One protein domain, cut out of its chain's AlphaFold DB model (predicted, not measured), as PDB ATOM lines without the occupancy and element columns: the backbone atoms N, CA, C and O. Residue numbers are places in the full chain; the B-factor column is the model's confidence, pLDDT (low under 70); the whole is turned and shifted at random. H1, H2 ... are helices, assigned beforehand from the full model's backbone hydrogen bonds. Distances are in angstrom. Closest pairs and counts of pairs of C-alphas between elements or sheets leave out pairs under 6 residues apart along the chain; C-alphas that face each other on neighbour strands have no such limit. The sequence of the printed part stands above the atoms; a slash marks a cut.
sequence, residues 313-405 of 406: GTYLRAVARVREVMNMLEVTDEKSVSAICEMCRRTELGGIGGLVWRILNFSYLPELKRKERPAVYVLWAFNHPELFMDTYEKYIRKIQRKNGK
ATOM      1  N   GLY A 313     -16.906 141.170   3.658       67.06
ATOM      2  CA  GLY A 313     -17.143 141.280   5.101       67.06
ATOM      3  C   GLY A 313     -18.552 140.850   5.527       67.06
ATOM      4  O   GLY A 313     -18.765 140.429   6.665       67.06
ATOM      5  N   THR A 314     -19.527 140.904   4.619       66.50
ATOM      6  CA  THR A 314     -20.877 140.375   4.849       66.50
ATOM      7  C   THR A 314     -20.962 138.880   4.537       66.50
ATOM      8  O   THR A 314     -21.610 138.150   5.291       66.50
ATOM      9  N   TYR A 315     -20.266 138.403   3.499       72.62
ATOM     10  CA  TYR A 315     -20.167 136.970   3.194       72.62
ATOM     11  C   TYR A 315     -19.536 136.186   4.356       72.62
ATOM     12  O   TYR A 315     -20.117 135.209   4.830       72.62
ATOM     13  N   LEU A 316     -18.410 136.663   4.895       73.88
ATOM     14  CA  LEU A 316     -17.717 136.026   6.020       73.88
ATOM     15  C   LEU A 316     -18.593 135.945   7.284       73.88
ATOM     16  O   LEU A 316     -18.592 134.920   7.966       73.88
ATOM     17  N   ARG A 317     -19.415 136.969   7.565       72.19
ATOM     18  CA  ARG A 317     -20.409 136.927   8.658       72.19
ATOM     19  C   ARG A 317     -21.494 135.874   8.423       72.19
ATOM     20  O   ARG A 317     -21.871 135.179   9.365       72.19
ATOM     21  N   ALA A 318     -21.989 135.744   7.191       73.38
ATOM     22  CA  ALA A 318     -22.966 134.718   6.836       73.38
ATOM     23  C   ALA A 318     -22.382 133.303   7.012       73.38
ATOM     24  O   ALA A 318     -23.015 132.459   7.642       73.38
ATOM     25  N   VAL A 319     -21.145 133.069   6.556       77.81
ATOM     26  CA  VAL A 319     -20.411 131.798   6.723       77.81
ATOM     27  C   VAL A 319     -20.165 131.458   8.194       77.81
ATOM     28  O   VAL A 319     -20.447 130.335   8.615       77.81
ATOM     29  N   ALA A 320     -19.696 132.420   8.995       78.00
ATOM     30  CA  ALA A 320     -19.513 132.226  10.433       78.00
ATOM     31  C   ALA A 320     -20.833 131.815  11.107       78.00
ATOM     32  O   ALA A 320     -20.870 130.842  11.862       78.00
ATOM     33  N   ARG A 321     -21.939 132.487  10.751       75.88
ATOM     34  CA  ARG A 321     -23.274 132.190  11.282       75.88
ATOM     35  C   ARG A 321     -23.824 130.831  10.829       75.88
ATOM     36  O   ARG A 321     -24.493 130.167  11.618       75.88
ATOM     37  N   VAL A 322     -23.534 130.391   9.598       80.00
ATOM     38  CA  VAL A 322     -23.833 129.021   9.132       80.00
ATOM     39  C   VAL A 322     -23.103 128.005  10.004       80.00
ATOM     40  O   VAL A 322     -23.746 127.110  10.552       80.00
ATOM     41  N   ARG A 323     -21.779 128.139  10.157       81.31
ATOM     42  CA  ARG A 323     -20.961 127.162  10.893       81.31
ATOM     43  C   ARG A 323     -21.337 127.108  12.380       81.31
ATOM     44  O   ARG A 323     -21.432 126.016  12.930       81.31
ATOM     45  N   GLU A 324     -21.637 128.251  12.998       80.94
ATOM     46  CA  GLU A 324     -22.174 128.340  14.366       80.94
ATOM     47  C   GLU A 324     -23.493 127.557  14.517       80.94
ATOM     48  O   GLU A 324     -23.610 126.687  15.381       80.94
ATOM     49  N   VAL A 325     -24.480 127.820  13.652       76.62
ATOM     50  CA  VAL A 325     -25.804 127.182  13.736       76.62
ATOM     51  C   VAL A 325     -25.749 125.687  13.415       76.62
ATOM     52  O   VAL A 325     -26.430 124.906  14.073       76.62
ATOM     53  N   MET A 326     -24.927 125.264  12.454       81.38
ATOM     54  CA  MET A 326     -24.755 123.843  12.127       81.38
ATOM     55  C   MET A 326     -24.109 123.070  13.285       81.38
ATOM     56  O   MET A 326     -24.537 121.955  13.581       81.38
ATOM     57  N   ASN A 327     -23.175 123.696  14.012       82.06
ATOM     58  CA  ASN A 327     -22.598 123.146  15.241       82.06
ATOM     59  C   ASN A 327     -23.654 123.022  16.367       82.06
ATOM     60  O   ASN A 327     -23.774 121.969  16.986       82.06
ATOM     61  N   MET A 328     -24.507 124.039  16.573       77.06
ATOM     62  CA  MET A 328     -25.640 123.981  17.529       77.06
ATOM     63  C   MET A 328     -26.708 122.915  17.187       77.06
ATOM     64  O   MET A 328     -27.536 122.546  18.033       77.06
ATOM     65  N   LEU A 329     -26.711 122.441  15.941       74.62
ATOM     66  CA  LEU A 329     -27.598 121.401  15.416       74.62
ATOM     67  C   LEU A 329     -26.903 120.036  15.288       74.62
ATOM     68  O   LEU A 329     -27.499 119.121  14.728       74.62
ATOM     69  N   GLU A 330     -25.675 119.902  15.809       77.50
ATOM     70  CA  GLU A 330     -24.888 118.658  15.832       77.50
ATOM     71  C   GLU A 330     -24.649 118.064  14.422       77.50
ATOM     72  O   GLU A 330     -24.456 116.860  14.244       77.50
ATOM     73  N   VAL A 331     -24.635 118.921  13.389       75.12
ATOM     74  CA  VAL A 331     -24.424 118.526  11.987       75.12
ATOM     75  C   VAL A 331     -22.936 118.306  11.723       75.12
ATOM     76  O   VAL A 331     -22.176 119.256  11.549       75.12
ATOM     77  N   THR A 332     -22.534 117.041  11.629       68.94
ATOM     78  CA  THR A 332     -21.143 116.623  11.380       68.94
ATOM     79  C   THR A 332     -20.755 116.534   9.898       68.94
ATOM     80  O   THR A 332     -19.580 116.330   9.590       68.94
ATOM     81  N   ASP A 333     -21.698 116.693   8.961       79.06
ATOM     82  CA  ASP A 333     -21.394 116.656   7.524       79.06
ATOM     83  C   ASP A 333     -20.830 117.990   7.008       79.06
ATOM     84  O   ASP A 333     -21.545 118.847   6.476       79.06
ATOM     85  N   GLU A 334     -19.508 118.122   7.104       75.81
ATOM     86  CA  GLU A 334     -18.722 119.215   6.522       75.81
ATOM     87  C   GLU A 334     -19.001 119.452   5.023       75.81
ATOM     88  O   GLU A 334     -18.858 120.584   4.562       75.81
ATOM     89  N   LYS A 335     -19.451 118.450   4.243       77.69
ATOM     90  CA  LYS A 335     -19.804 118.669   2.826       77.69
ATOM     91  C   LYS A 335     -21.080 119.495   2.697       77.69
ATOM     92  O   LYS A 335     -21.090 120.468   1.945       77.69
ATOM     93  N   SER A 336     -22.127 119.154   3.452       77.38
ATOM     94  CA  SER A 336     -23.357 119.953   3.515       77.38
ATOM     95  C   SER A 336     -23.104 121.344   4.097       77.38
ATOM     96  O   SER A 336     -23.611 122.325   3.557       77.38
ATOM     97  N   VAL A 337     -22.288 121.461   5.154       77.69
ATOM     98  CA  VAL A 337     -21.929 122.767   5.742       77.69
ATOM     99  C   VAL A 337     -21.170 123.628   4.726       77.69
ATOM    100  O   VAL A 337     -21.549 124.778   4.507       77.69
ATOM    101  N   SER A 338     -20.162 123.070   4.050       80.25
ATOM    102  CA  SER A 338     -19.408 123.769   3.004       80.25
ATOM    103  C   SER A 338     -20.303 124.194   1.836       80.25
ATOM    104  O   SER A 338     -20.253 125.350   1.429       80.25
ATOM    105  N   ALA A 339     -21.212 123.331   1.364       75.69
ATOM    106  CA  ALA A 339     -22.168 123.681   0.309       75.69
ATOM    107  C   ALA A 339     -23.105 124.839   0.709       75.69
ATOM    108  O   ALA A 339     -23.377 125.722  -0.104       75.69
ATOM    109  N   ILE A 340     -23.567 124.880   1.963       76.56
ATOM    110  CA  ILE A 340     -24.401 125.978   2.477       76.56
ATOM    111  C   ILE A 340     -23.591 127.282   2.585       76.56
ATOM    112  O   ILE A 340     -24.091 128.347   2.213       76.56
ATOM    113  N   CYS A 341     -22.332 127.210   3.023       76.69
ATOM    114  CA  CYS A 341     -21.408 128.346   2.991       76.69
ATOM    115  C   CYS A 341     -21.189 128.850   1.553       76.69
ATOM    116  O   CYS A 341     -21.325 130.043   1.303       76.69
ATOM    117  N   GLU A 342     -20.974 127.954   0.588       73.50
ATOM    118  CA  GLU A 342     -20.820 128.269  -0.838       73.50
ATOM    119  C   GLU A 342     -22.033 129.050  -1.388       73.50
ATOM    120  O   GLU A 342     -21.886 130.040  -2.112       73.50
ATOM    121  N   MET A 343     -23.252 128.660  -0.987       69.88
ATOM    122  CA  MET A 343     -24.497 129.347  -1.359       69.88
ATOM    123  C   MET A 343     -24.625 130.753  -0.750       69.88
ATOM    124  O   MET A 343     -25.288 131.606  -1.344       69.88
ATOM    125  N   CYS A 344     -23.954 131.040   0.372       69.31
ATOM    126  CA  CYS A 344     -23.967 132.366   0.998       69.31
ATOM    127  C   CYS A 344     -23.227 133.441   0.180       69.31
ATOM    128  O   CYS A 344     -23.439 134.624   0.439       69.31
ATOM    129  N   ARG A 345     -22.427 133.075  -0.839       67.00
ATOM    130  CA  ARG A 345     -21.829 134.046  -1.785       67.00
ATOM    131  C   ARG A 345     -22.861 134.733  -2.693       67.00
ATOM    132  O   ARG A 345     -22.530 135.711  -3.357       67.00
ATOM    133  N   ARG A 346     -24.103 134.235  -2.761       63.56
ATOM    134  CA  ARG A 346     -25.150 134.779  -3.643       63.56
ATOM    135  C   ARG A 346     -25.761 136.056  -3.055       63.56
ATOM    136  O   ARG A 346     -26.334 136.035  -1.963       63.56
ATOM    137  N   THR A 347     -25.678 137.143  -3.821       53.31
ATOM    138  CA  THR A 347     -26.094 138.515  -3.468       53.31
ATOM    139  C   THR A 347     -27.502 138.619  -2.875       53.31
ATOM    140  O   THR A 347     -27.699 139.331  -1.894       53.31
ATOM    141  N   GLU A 348     -28.466 137.885  -3.427       56.44
ATOM    142  CA  GLU A 348     -29.884 137.927  -3.028       56.44
ATOM    143  C   GLU A 348     -30.187 137.174  -1.717       56.44
ATOM    144  O   GLU A 348     -31.212 137.413  -1.077       56.44
ATOM    145  N   LEU A 349     -29.300 136.263  -1.296       59.12
ATOM    146  CA  LEU A 349     -29.542 135.343  -0.178       59.12
ATOM    147  C   LEU A 349     -28.690 135.671   1.056       59.12
ATOM    148  O   LEU A 349     -29.209 135.623   2.174       59.12
ATOM    149  N   GLY A 350     -27.405 135.999   0.861       57.12
ATOM    150  CA  GLY A 350     -26.422 136.211   1.936       57.12
ATOM    151  C   GLY A 350     -26.368 137.623   2.529       57.12
ATOM    152  O   GLY A 350     -25.878 137.797   3.648       57.12
ATOM    153  N   GLY A 351     -26.891 138.628   1.816       57.84
ATOM    154  CA  GLY A 351     -26.897 140.025   2.263       57.84
ATOM    155  C   GLY A 351     -27.642 140.245   3.588       57.84
ATOM    156  O   GLY A 351     -28.486 139.443   3.992       57.84
ATOM    157  N   ILE A 352     -27.342 141.350   4.279       51.22
ATOM    158  CA  ILE A 352     -27.920 141.680   5.596       51.22
ATOM    159  C   ILE A 352     -29.459 141.712   5.517       51.22
ATOM    160  O   ILE A 352     -30.037 142.545   4.824       51.22
ATOM    161  N   GLY A 353     -30.127 140.809   6.247       56.84
ATOM    162  CA  GLY A 353     -31.595 140.663   6.248       56.84
ATOM    163  C   GLY A 353     -32.177 139.760   5.143       56.84
ATOM    164  O   GLY A 353     -33.402 139.571   5.095       56.84
ATOM    165  N   GLY A 354     -31.315 139.193   4.291       68.50
ATOM    166  CA  GLY A 354     -31.635 138.193   3.270       68.50
ATOM    167  C   GLY A 354     -31.999 136.819   3.844       68.50
ATOM    168  O   GLY A 354     -32.112 136.636   5.061       68.50
ATOM    169  N   LEU A 355     -32.209 135.838   2.962       69.25
ATOM    170  CA  LEU A 355     -32.758 134.528   3.334       69.25
ATOM    171  C   LEU A 355     -31.897 133.781   4.368       69.25
ATOM    172  O   LEU A 355     -32.453 133.220   5.312       69.25
ATOM    173  N   VAL A 356     -30.560 133.844   4.253       72.12
ATOM    174  CA  VAL A 356     -29.619 133.226   5.213       72.12
ATOM    175  C   VAL A 356     -29.927 133.684   6.644       72.12
ATOM    176  O   VAL A 356     -30.094 132.866   7.547       72.12
ATOM    177  N   TRP A 357     -30.096 134.992   6.842       70.25
ATOM    178  CA  TRP A 357     -30.350 135.597   8.154       70.25
ATOM    179  C   TRP A 357     -31.733 135.257   8.728       70.25
ATOM    180  O   TRP A 357     -31.925 135.346   9.939       70.25
ATOM    181  N   ARG A 358     -32.692 134.853   7.884       72.69
ATOM    182  CA  ARG A 358     -34.039 134.426   8.306       72.69
ATOM    183  C   ARG A 358     -34.068 132.943   8.671       72.69
ATOM    184  O   ARG A 358     -34.621 132.594   9.708       72.69
ATOM    185  N   ILE A 359     -33.411 132.093   7.876       73.94
ATOM    186  CA  ILE A 359     -33.254 130.656   8.152       73.94
ATOM    187  C   ILE A 359     -32.460 130.431   9.451       73.94
ATOM    188  O   ILE A 359     -32.862 129.635  10.295       73.94
ATOM    189  N   LEU A 360     -31.357 131.167   9.635       71.00
ATOM    190  CA  LEU A 360     -30.427 131.024  10.769       71.00
ATOM    191  C   LEU A 360     -30.765 131.934  11.969       71.00
ATOM    192  O   LEU A 360     -29.950 132.111  12.886       71.00
ATOM    193  N   ASN A 361     -31.959 132.534  11.965       76.94
ATOM    194  CA  ASN A 361     -32.457 133.362  13.058       76.94
ATOM    195  C   ASN A 361     -32.642 132.510  14.325       76.94
ATOM    196  O   ASN A 361     -33.339 131.495  14.288       76.94
ATOM    197  N   PHE A 362     -32.094 132.961  15.461       66.56
ATOM    198  CA  PHE A 362     -32.274 132.328  16.776       66.56
ATOM    199  C   PHE A 362     -33.738 131.994  17.097       66.56
ATOM    200  O   PHE A 362     -34.007 130.937  17.662       66.56
ATOM    201  N   SER A 363     -34.696 132.838  16.690       69.62
ATOM    202  CA  SER A 363     -36.124 132.572  16.909       69.62
ATOM    203  C   SER A 363     -36.650 131.334  16.173       69.62
ATOM    204  O   SER A 363     -37.645 130.772  16.616       69.62
ATOM    205  N   TYR A 364     -36.020 130.917  15.068       76.12
ATOM    206  CA  TYR A 364     -36.457 129.806  14.207       76.12
ATOM    207  C   TYR A 364     -35.678 128.498  14.448       76.12
ATOM    208  O   TYR A 364     -36.185 127.414  14.149       76.12
ATOM    209  N   LEU A 365     -34.494 128.566  15.073       73.31
ATOM    210  CA  LEU A 365     -33.694 127.387  15.446       73.31
ATOM    211  C   LEU A 365     -34.473 126.286  16.205       73.31
ATOM    212  O   LEU A 365     -34.211 125.116  15.929       73.31
ATOM    213  N   PRO A 366     -35.456 126.579  17.089       75.06
ATOM    214  CA  PRO A 366     -36.244 125.536  17.753       75.06
ATOM    215  C   PRO A 366     -37.155 124.722  16.821       75.06
ATOM    216  O   PRO A 366     -37.584 123.637  17.202       75.06
ATOM    217  N   GLU A 367     -37.477 125.227  15.624       77.62
ATOM    218  CA  GLU A 367     -38.164 124.448  14.580       77.62
ATOM    219  C   GLU A 367     -37.156 123.734  13.670       77.62
ATOM    220  O   GLU A 367     -37.396 122.604  13.246       77.62
ATOM    221  N   LEU A 368     -35.990 124.346  13.437       78.12
ATOM    222  CA  LEU A 368     -34.881 123.739  12.698       78.12
ATOM    223  C   LEU A 368     -34.350 122.479  13.415       78.12
ATOM    224  O   LEU A 368     -34.202 121.441  12.778       78.12
ATOM    225  N   LYS A 369     -34.195 122.515  14.750       78.56
ATOM    226  CA  LYS A 369     -33.808 121.357  15.589       78.56
ATOM    227  C   LYS A 369     -34.901 120.275  15.708       78.56
ATOM    228  O   LYS A 369     -34.642 119.208  16.249       78.56
ATOM    229  N   ARG A 370     -36.116 120.510  15.186       79.38
ATOM    230  CA  ARG A 370     -37.174 119.482  15.048       79.38
ATOM    231  C   ARG A 370     -37.142 118.749  13.706       79.38
ATOM    232  O   ARG A 370     -37.913 117.811  13.521       79.38
ATOM    233  N   LYS A 371     -36.307 119.172  12.753       79.81
ATOM    234  CA  LYS A 371     -36.126 118.469  11.479       79.81
ATOM    235  C   LYS A 371     -35.062 117.390  11.645       79.81
ATOM    236  O   LYS A 371     -33.961 117.683  12.088       79.81
ATOM    237  N   GLU A 372     -35.378 116.170  11.220       71.50
ATOM    238  CA  GLU A 372     -34.466 115.014  11.246       71.50
ATOM    239  C   GLU A 372     -33.179 115.247  10.431       71.50
ATOM    240  O   GLU A 372     -32.120 114.717  10.751       71.50
ATOM    241  N   ARG A 373     -33.253 116.080   9.382       76.56
ATOM    242  CA  ARG A 373     -32.110 116.476   8.545       76.56
ATOM    243  C   ARG A 373     -32.071 118.001   8.374       76.56
ATOM    244  O   ARG A 373     -32.512 118.507   7.339       76.56
ATOM    245  N   PRO A 374     -31.565 118.761   9.366       76.62
ATOM    246  CA  PRO A 374     -31.635 120.220   9.345       76.62
ATOM    247  C   PRO A 374     -30.829 120.826   8.189       76.62
ATOM    248  O   PRO A 374     -31.323 121.732   7.528       76.62
ATOM    249  N   ALA A 375     -29.648 120.285   7.864       73.94
ATOM    250  CA  ALA A 375     -28.848 120.757   6.729       73.94
ATOM    251  C   ALA A 375     -29.578 120.600   5.381       73.94
ATOM    252  O   ALA A 375     -29.624 121.541   4.590       73.94
ATOM    253  N   VAL A 376     -30.228 119.452   5.150       78.12
ATOM    254  CA  VAL A 376     -31.028 119.199   3.935       78.12
ATOM    255  C   VAL A 376     -32.226 120.151   3.863       78.12
ATOM    256  O   VAL A 376     -32.511 120.693   2.798       78.12
ATOM    257  N   TYR A 377     -32.887 120.425   4.993       81.31
ATOM    258  CA  TYR A 377     -33.975 121.405   5.049       81.31
ATOM    259  C   TYR A 377     -33.499 122.845   4.780       81.31
ATOM    260  O   TYR A 377     -34.200 123.613   4.125       81.31
ATOM    261  N   VAL A 378     -32.293 123.208   5.225       79.06
ATOM    262  CA  VAL A 378     -31.663 124.507   4.930       79.06
ATOM    263  C   VAL A 378     -31.322 124.633   3.436       79.06
ATOM    264  O   VAL A 378     -31.657 125.644   2.823       79.06
ATOM    265  N   LEU A 379     -30.751 123.590   2.820       77.81
ATOM    266  CA  LEU A 379     -30.531 123.508   1.366       77.81
ATOM    267  C   LEU A 379     -31.846 123.605   0.568       77.81
ATOM    268  O   LEU A 379     -31.914 124.343  -0.415       77.81
ATOM    269  N   TRP A 380     -32.908 122.925   1.013       83.44
ATOM    270  CA  TRP A 380     -34.251 123.045   0.433       83.44
ATOM    271  C   TRP A 380     -34.795 124.477   0.537       83.44
ATOM    272  O   TRP A 380     -35.277 125.023  -0.455       83.44
ATOM    273  N   ALA A 381     -34.657 125.125   1.698       79.12
ATOM    274  CA  ALA A 381     -35.137 126.488   1.916       79.12
ATOM    275  C   ALA A 381     -34.447 127.513   0.994       79.12
ATOM    276  O   ALA A 381     -35.114 128.418   0.499       79.12
ATOM    277  N   PHE A 382     -33.152 127.345   0.696       74.31
ATOM    278  CA  PHE A 382     -32.452 128.182  -0.288       74.31
ATOM    279  C   PHE A 382     -32.916 127.970  -1.734       74.31
ATOM    280  O   PHE A 382     -32.851 128.910  -2.525       74.31
ATOM    281  N   ASN A 383     -33.391 126.772  -2.083       74.62
ATOM    282  CA  ASN A 383     -33.941 126.482  -3.411       74.62
ATOM    283  C   ASN A 383     -35.427 126.878  -3.540       74.62
ATOM    284  O   ASN A 383     -35.906 127.081  -4.654       74.62
ATOM    285  N   HIS A 384     -36.148 127.031  -2.422       78.19
ATOM    286  CA  HIS A 384     -37.571 127.391  -2.379       78.19
ATOM    287  C   HIS A 384     -37.849 128.583  -1.434       78.19
ATOM    288  O   HIS A 384     -38.587 128.440  -0.451       78.19
ATOM    289  N   PRO A 385     -37.290 129.779  -1.720       74.31
ATOM    290  CA  PRO A 385     -37.330 130.930  -0.814       74.31
ATOM    291  C   PRO A 385     -38.750 131.397  -0.466       74.31
ATOM    292  O   PRO A 385     -39.003 131.757   0.681       74.31
ATOM    293  N   GLU A 386     -39.685 131.361  -1.419       74.50
ATOM    294  CA  GLU A 386     -41.077 131.783  -1.203       74.50
ATOM    295  C   GLU A 386     -41.825 130.830  -0.255       74.50
ATOM    296  O   GLU A 386     -42.418 131.272   0.728       74.50
ATOM    297  N   LEU A 387     -41.725 129.514  -0.484       78.94
ATOM    298  CA  LEU A 387     -42.345 128.487   0.366       78.94
ATOM    299  C   LEU A 387     -41.743 128.467   1.779       78.94
ATOM    300  O   LEU A 387     -42.460 128.271   2.769       78.94
ATOM    301  N   PHE A 388     -40.430 128.707   1.888       82.50
ATOM    302  CA  PHE A 388     -39.778 128.932   3.174       82.50
ATOM    303  C   PHE A 388     -40.329 130.185   3.867       82.50
ATOM    304  O   PHE A 388     -40.745 130.096   5.021       82.50
ATOM    305  N   MET A 389     -40.375 131.332   3.180       76.44
ATOM    306  CA  MET A 389     -40.867 132.592   3.748       76.44
ATOM    307  C   MET A 389     -42.307 132.480   4.250       76.44
ATOM    308  O   MET A 389     -42.605 132.917   5.363       76.44
ATOM    309  N   ASP A 390     -43.178 131.831   3.481       80.81
ATOM    310  CA  ASP A 390     -44.585 131.645   3.829       80.81
ATOM    311  C   ASP A 390     -44.754 130.735   5.068       80.81
ATOM    312  O   ASP A 390     -45.636 130.938   5.905       80.81
ATOM    313  N   THR A 391     -43.847 129.770   5.259       80.75
ATOM    314  CA  THR A 391     -43.769 128.922   6.463       80.75
ATOM    315  C   THR A 391     -43.171 129.673   7.660       80.75
ATOM    316  O   THR A 391     -43.699 129.597   8.775       80.75
ATOM    317  N   TYR A 392     -42.102 130.438   7.437       81.00
ATOM    318  CA  TYR A 392     -41.426 131.269   8.435       81.00
ATOM    319  C   TYR A 392     -42.365 132.343   9.002       81.00
ATOM    320  O   TYR A 392     -42.455 132.501  10.218       81.00
ATOM    321  N   GLU A 393     -43.151 133.026   8.166       81.56
ATOM    322  CA  GLU A 393     -44.129 134.009   8.641       81.56
ATOM    323  C   GLU A 393     -45.247 133.380   9.478       81.56
ATOM    324  O   GLU A 393     -45.589 133.908  10.540       81.56
ATOM    325  N   LYS A 394     -45.789 132.227   9.064       83.31
ATOM    326  CA  LYS A 394     -46.783 131.482   9.859       83.31
ATOM    327  C   LYS A 394     -46.218 131.104  11.233       83.31
ATOM    328  O   LYS A 394     -46.931 131.193  12.235       83.31
ATOM    329  N   TYR A 395     -44.932 130.760  11.299       82.81
ATOM    330  CA  TYR A 395     -44.220 130.451  12.537       82.81
ATOM    331  C   TYR A 395     -43.963 131.689  13.423       82.81
ATOM    332  O   TYR A 395     -44.299 131.673  14.608       82.81
ATOM    333  N   ILE A 396     -43.459 132.797  12.871       79.31
ATOM    334  CA  ILE A 396     -43.228 134.039  13.632       79.31
ATOM    335  C   ILE A 396     -44.549 134.603  14.179       79.31
ATOM    336  O   ILE A 396     -44.634 134.923  15.367       79.31
ATOM    337  N   ARG A 397     -45.623 134.612  13.375       81.06
ATOM    338  CA  ARG A 397     -46.975 135.004  13.824       81.06
ATOM    339  C   ARG A 397     -47.499 134.083  14.946       81.06
ATOM    340  O   ARG A 397     -48.229 134.543  15.822       81.06
ATOM    341  N   LYS A 398     -47.116 132.797  14.962       82.25
ATOM    342  CA  LYS A 398     -47.447 131.820  16.025       82.25
ATOM    343  C   LYS A 398     -46.674 132.086  17.326       82.25
ATOM    344  O   LYS A 398     -47.267 131.937  18.392       82.25
ATOM    345  N   ILE A 399     -45.413 132.529  17.262       80.31
ATOM    346  CA  ILE A 399     -44.647 132.979  18.443       80.31
ATOM    347  C   ILE A 399     -45.215 134.293  18.991       80.31
ATOM    348  O   ILE A 399     -45.525 134.372  20.176       80.31
ATOM    349  N   GLN A 400     -45.443 135.300  18.144       78.25
ATOM    350  CA  GLN A 400     -46.003 136.591  18.569       78.25
ATOM    351  C   GLN A 400     -47.352 136.427  19.294       78.25
ATOM    352  O   GLN A 400     -47.572 137.034  20.338       78.25
ATOM    353  N   ARG A 401     -48.222 135.527  18.808       78.50
ATOM    354  CA  ARG A 401     -49.505 135.168  19.447       78.50
ATOM    355  C   ARG A 401     -49.390 134.369  20.753       78.50
ATOM    356  O   ARG A 401     -50.396 134.248  21.450       78.50
ATOM    357  N   LYS A 402     -48.223 133.792  21.065       75.25
ATOM    358  CA  LYS A 402     -47.930 133.198  22.381       75.25
ATOM    359  C   LYS A 402     -47.381 134.241  23.349       75.25
ATOM    360  O   LYS A 402     -47.815 134.278  24.490       75.25
ATOM    361  N   ASN A 403     -46.461 135.085  22.886       67.69
ATOM    362  CA  ASN A 403     -45.778 136.053  23.742       67.69
ATOM    363  C   ASN A 403     -46.692 137.237  24.109       67.69
ATOM    364  O   ASN A 403     -46.640 137.709  25.235       67.69
ATOM    365  N   GLY A 404     -47.586 137.665  23.209       59.00
ATOM    366  CA  GLY A 404     -48.633 138.663  23.484       59.00
ATOM    367  C   GLY A 404     -49.866 138.106  24.215       59.00
ATOM    368  O   GLY A 404     -50.988 138.494  23.891       59.00
ATOM    369  N   LYS A 405     -49.669 137.138  25.117       53.94
ATOM    370  CA  LYS A 405     -50.697 136.509  25.976       53.94
ATOM    371  C   LYS A 405     -50.197 136.271  27.415       53.94
ATOM    372  O   LYS A 405     -50.732 135.412  28.115       53.94
TER     373      LYS A 405
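Overview. This is residues 313 to 405 of the 406 residues of the protein "DUF4373 domain-containing protein" of Bacteroides graminisolvens DSM 19988 = JCM 15093 (UniProt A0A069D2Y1). The longest helix, H7, runs off as an arm from a small helical body, in which H1, H2 and H6 stand in an arc and the short helix H4 stands at the open side of that arc, between H1 and H6 and across from H2. The hairpin of H1 and H2 makes one side of this body, H6 follows beside H2, and the tip of the arm, residues 400 to 405, sticks out free. The printed part has 93 residues, with seven named helices in the order H1 to H7 and no named strand, and its class is all helix. The whole is compact, with a radius of gyration of the C-alphas of 13.1 A, and its outline is only just elongated, spanning 41 by 27 by 22 A.

Along the chain. Find C-alpha 385 at (-37.330, 130.930, -0.814); from there H7, residues 385 to 403, runs 26.5 A to C-alpha 403 at (-45.778, 136.053, 23.742). Just before it is H6, residues 374 to 383, 14.4 A long. Go back to C-alpha 313 at (-17.143, 141.280, 5.101), where H1, residues 313 to 328, begins its 22.9 A. H2, residues 334 to 343, is 14.1 A long. Three short helices follow it: H3, residues 347 to 350, 5.9 A; H4, residues 355 to 359, 6.2 A; and H5, residues 365 to 368, 4.7 A.

Arrangement. Start at H7, which is close to H6 but not clearly touching it: their closest C-alphas, those of Ala 381 and Phe 388, are 5.4 A apart, and the helices run opposite ways at a steep tilt of 58 degrees. From H6 look to H2, which it touches at Ser 336 and Ala 375, the closest C-alphas at 6.4 A, the same way at a shallow tilt of 24 degrees. H2 and H1 form a helical hairpin: they touch, with the C-alphas of Val 319 and Cys 341 closest at 5.2 A, and run opposite ways at a shallow tilt of 32 degrees. H4 touches H6, where the closest C-alphas, those of Ile 359 and Val 378, are 7.1 A apart. H3 and H4 touch only at the corner, with the C-alphas of Leu 349 and Leu 355 closest at 4.8 A. H5 is close to H6 but not clearly touching, the closest C-alphas being those of Leu 368 and Pro 374 at 5.8 A. H7 is apart from H1, H2, H3 and H5. Every O i to N i+4 pair is within hydrogen-bond range in H2, H4, H6 and H7, and 11 of 12 are in H1; H3 and H5 are too short for such a pair.

Size, cuts and confidence. The two C-alphas farthest apart, those of Lys 335 and Lys 405, are 42.5 A apart. The printed part has no cut, and its links between helices are tight. The mean pLDDT of the printed part is 74.1; look for values under 70 at residues 343 to 355 and 403 to 405, among others.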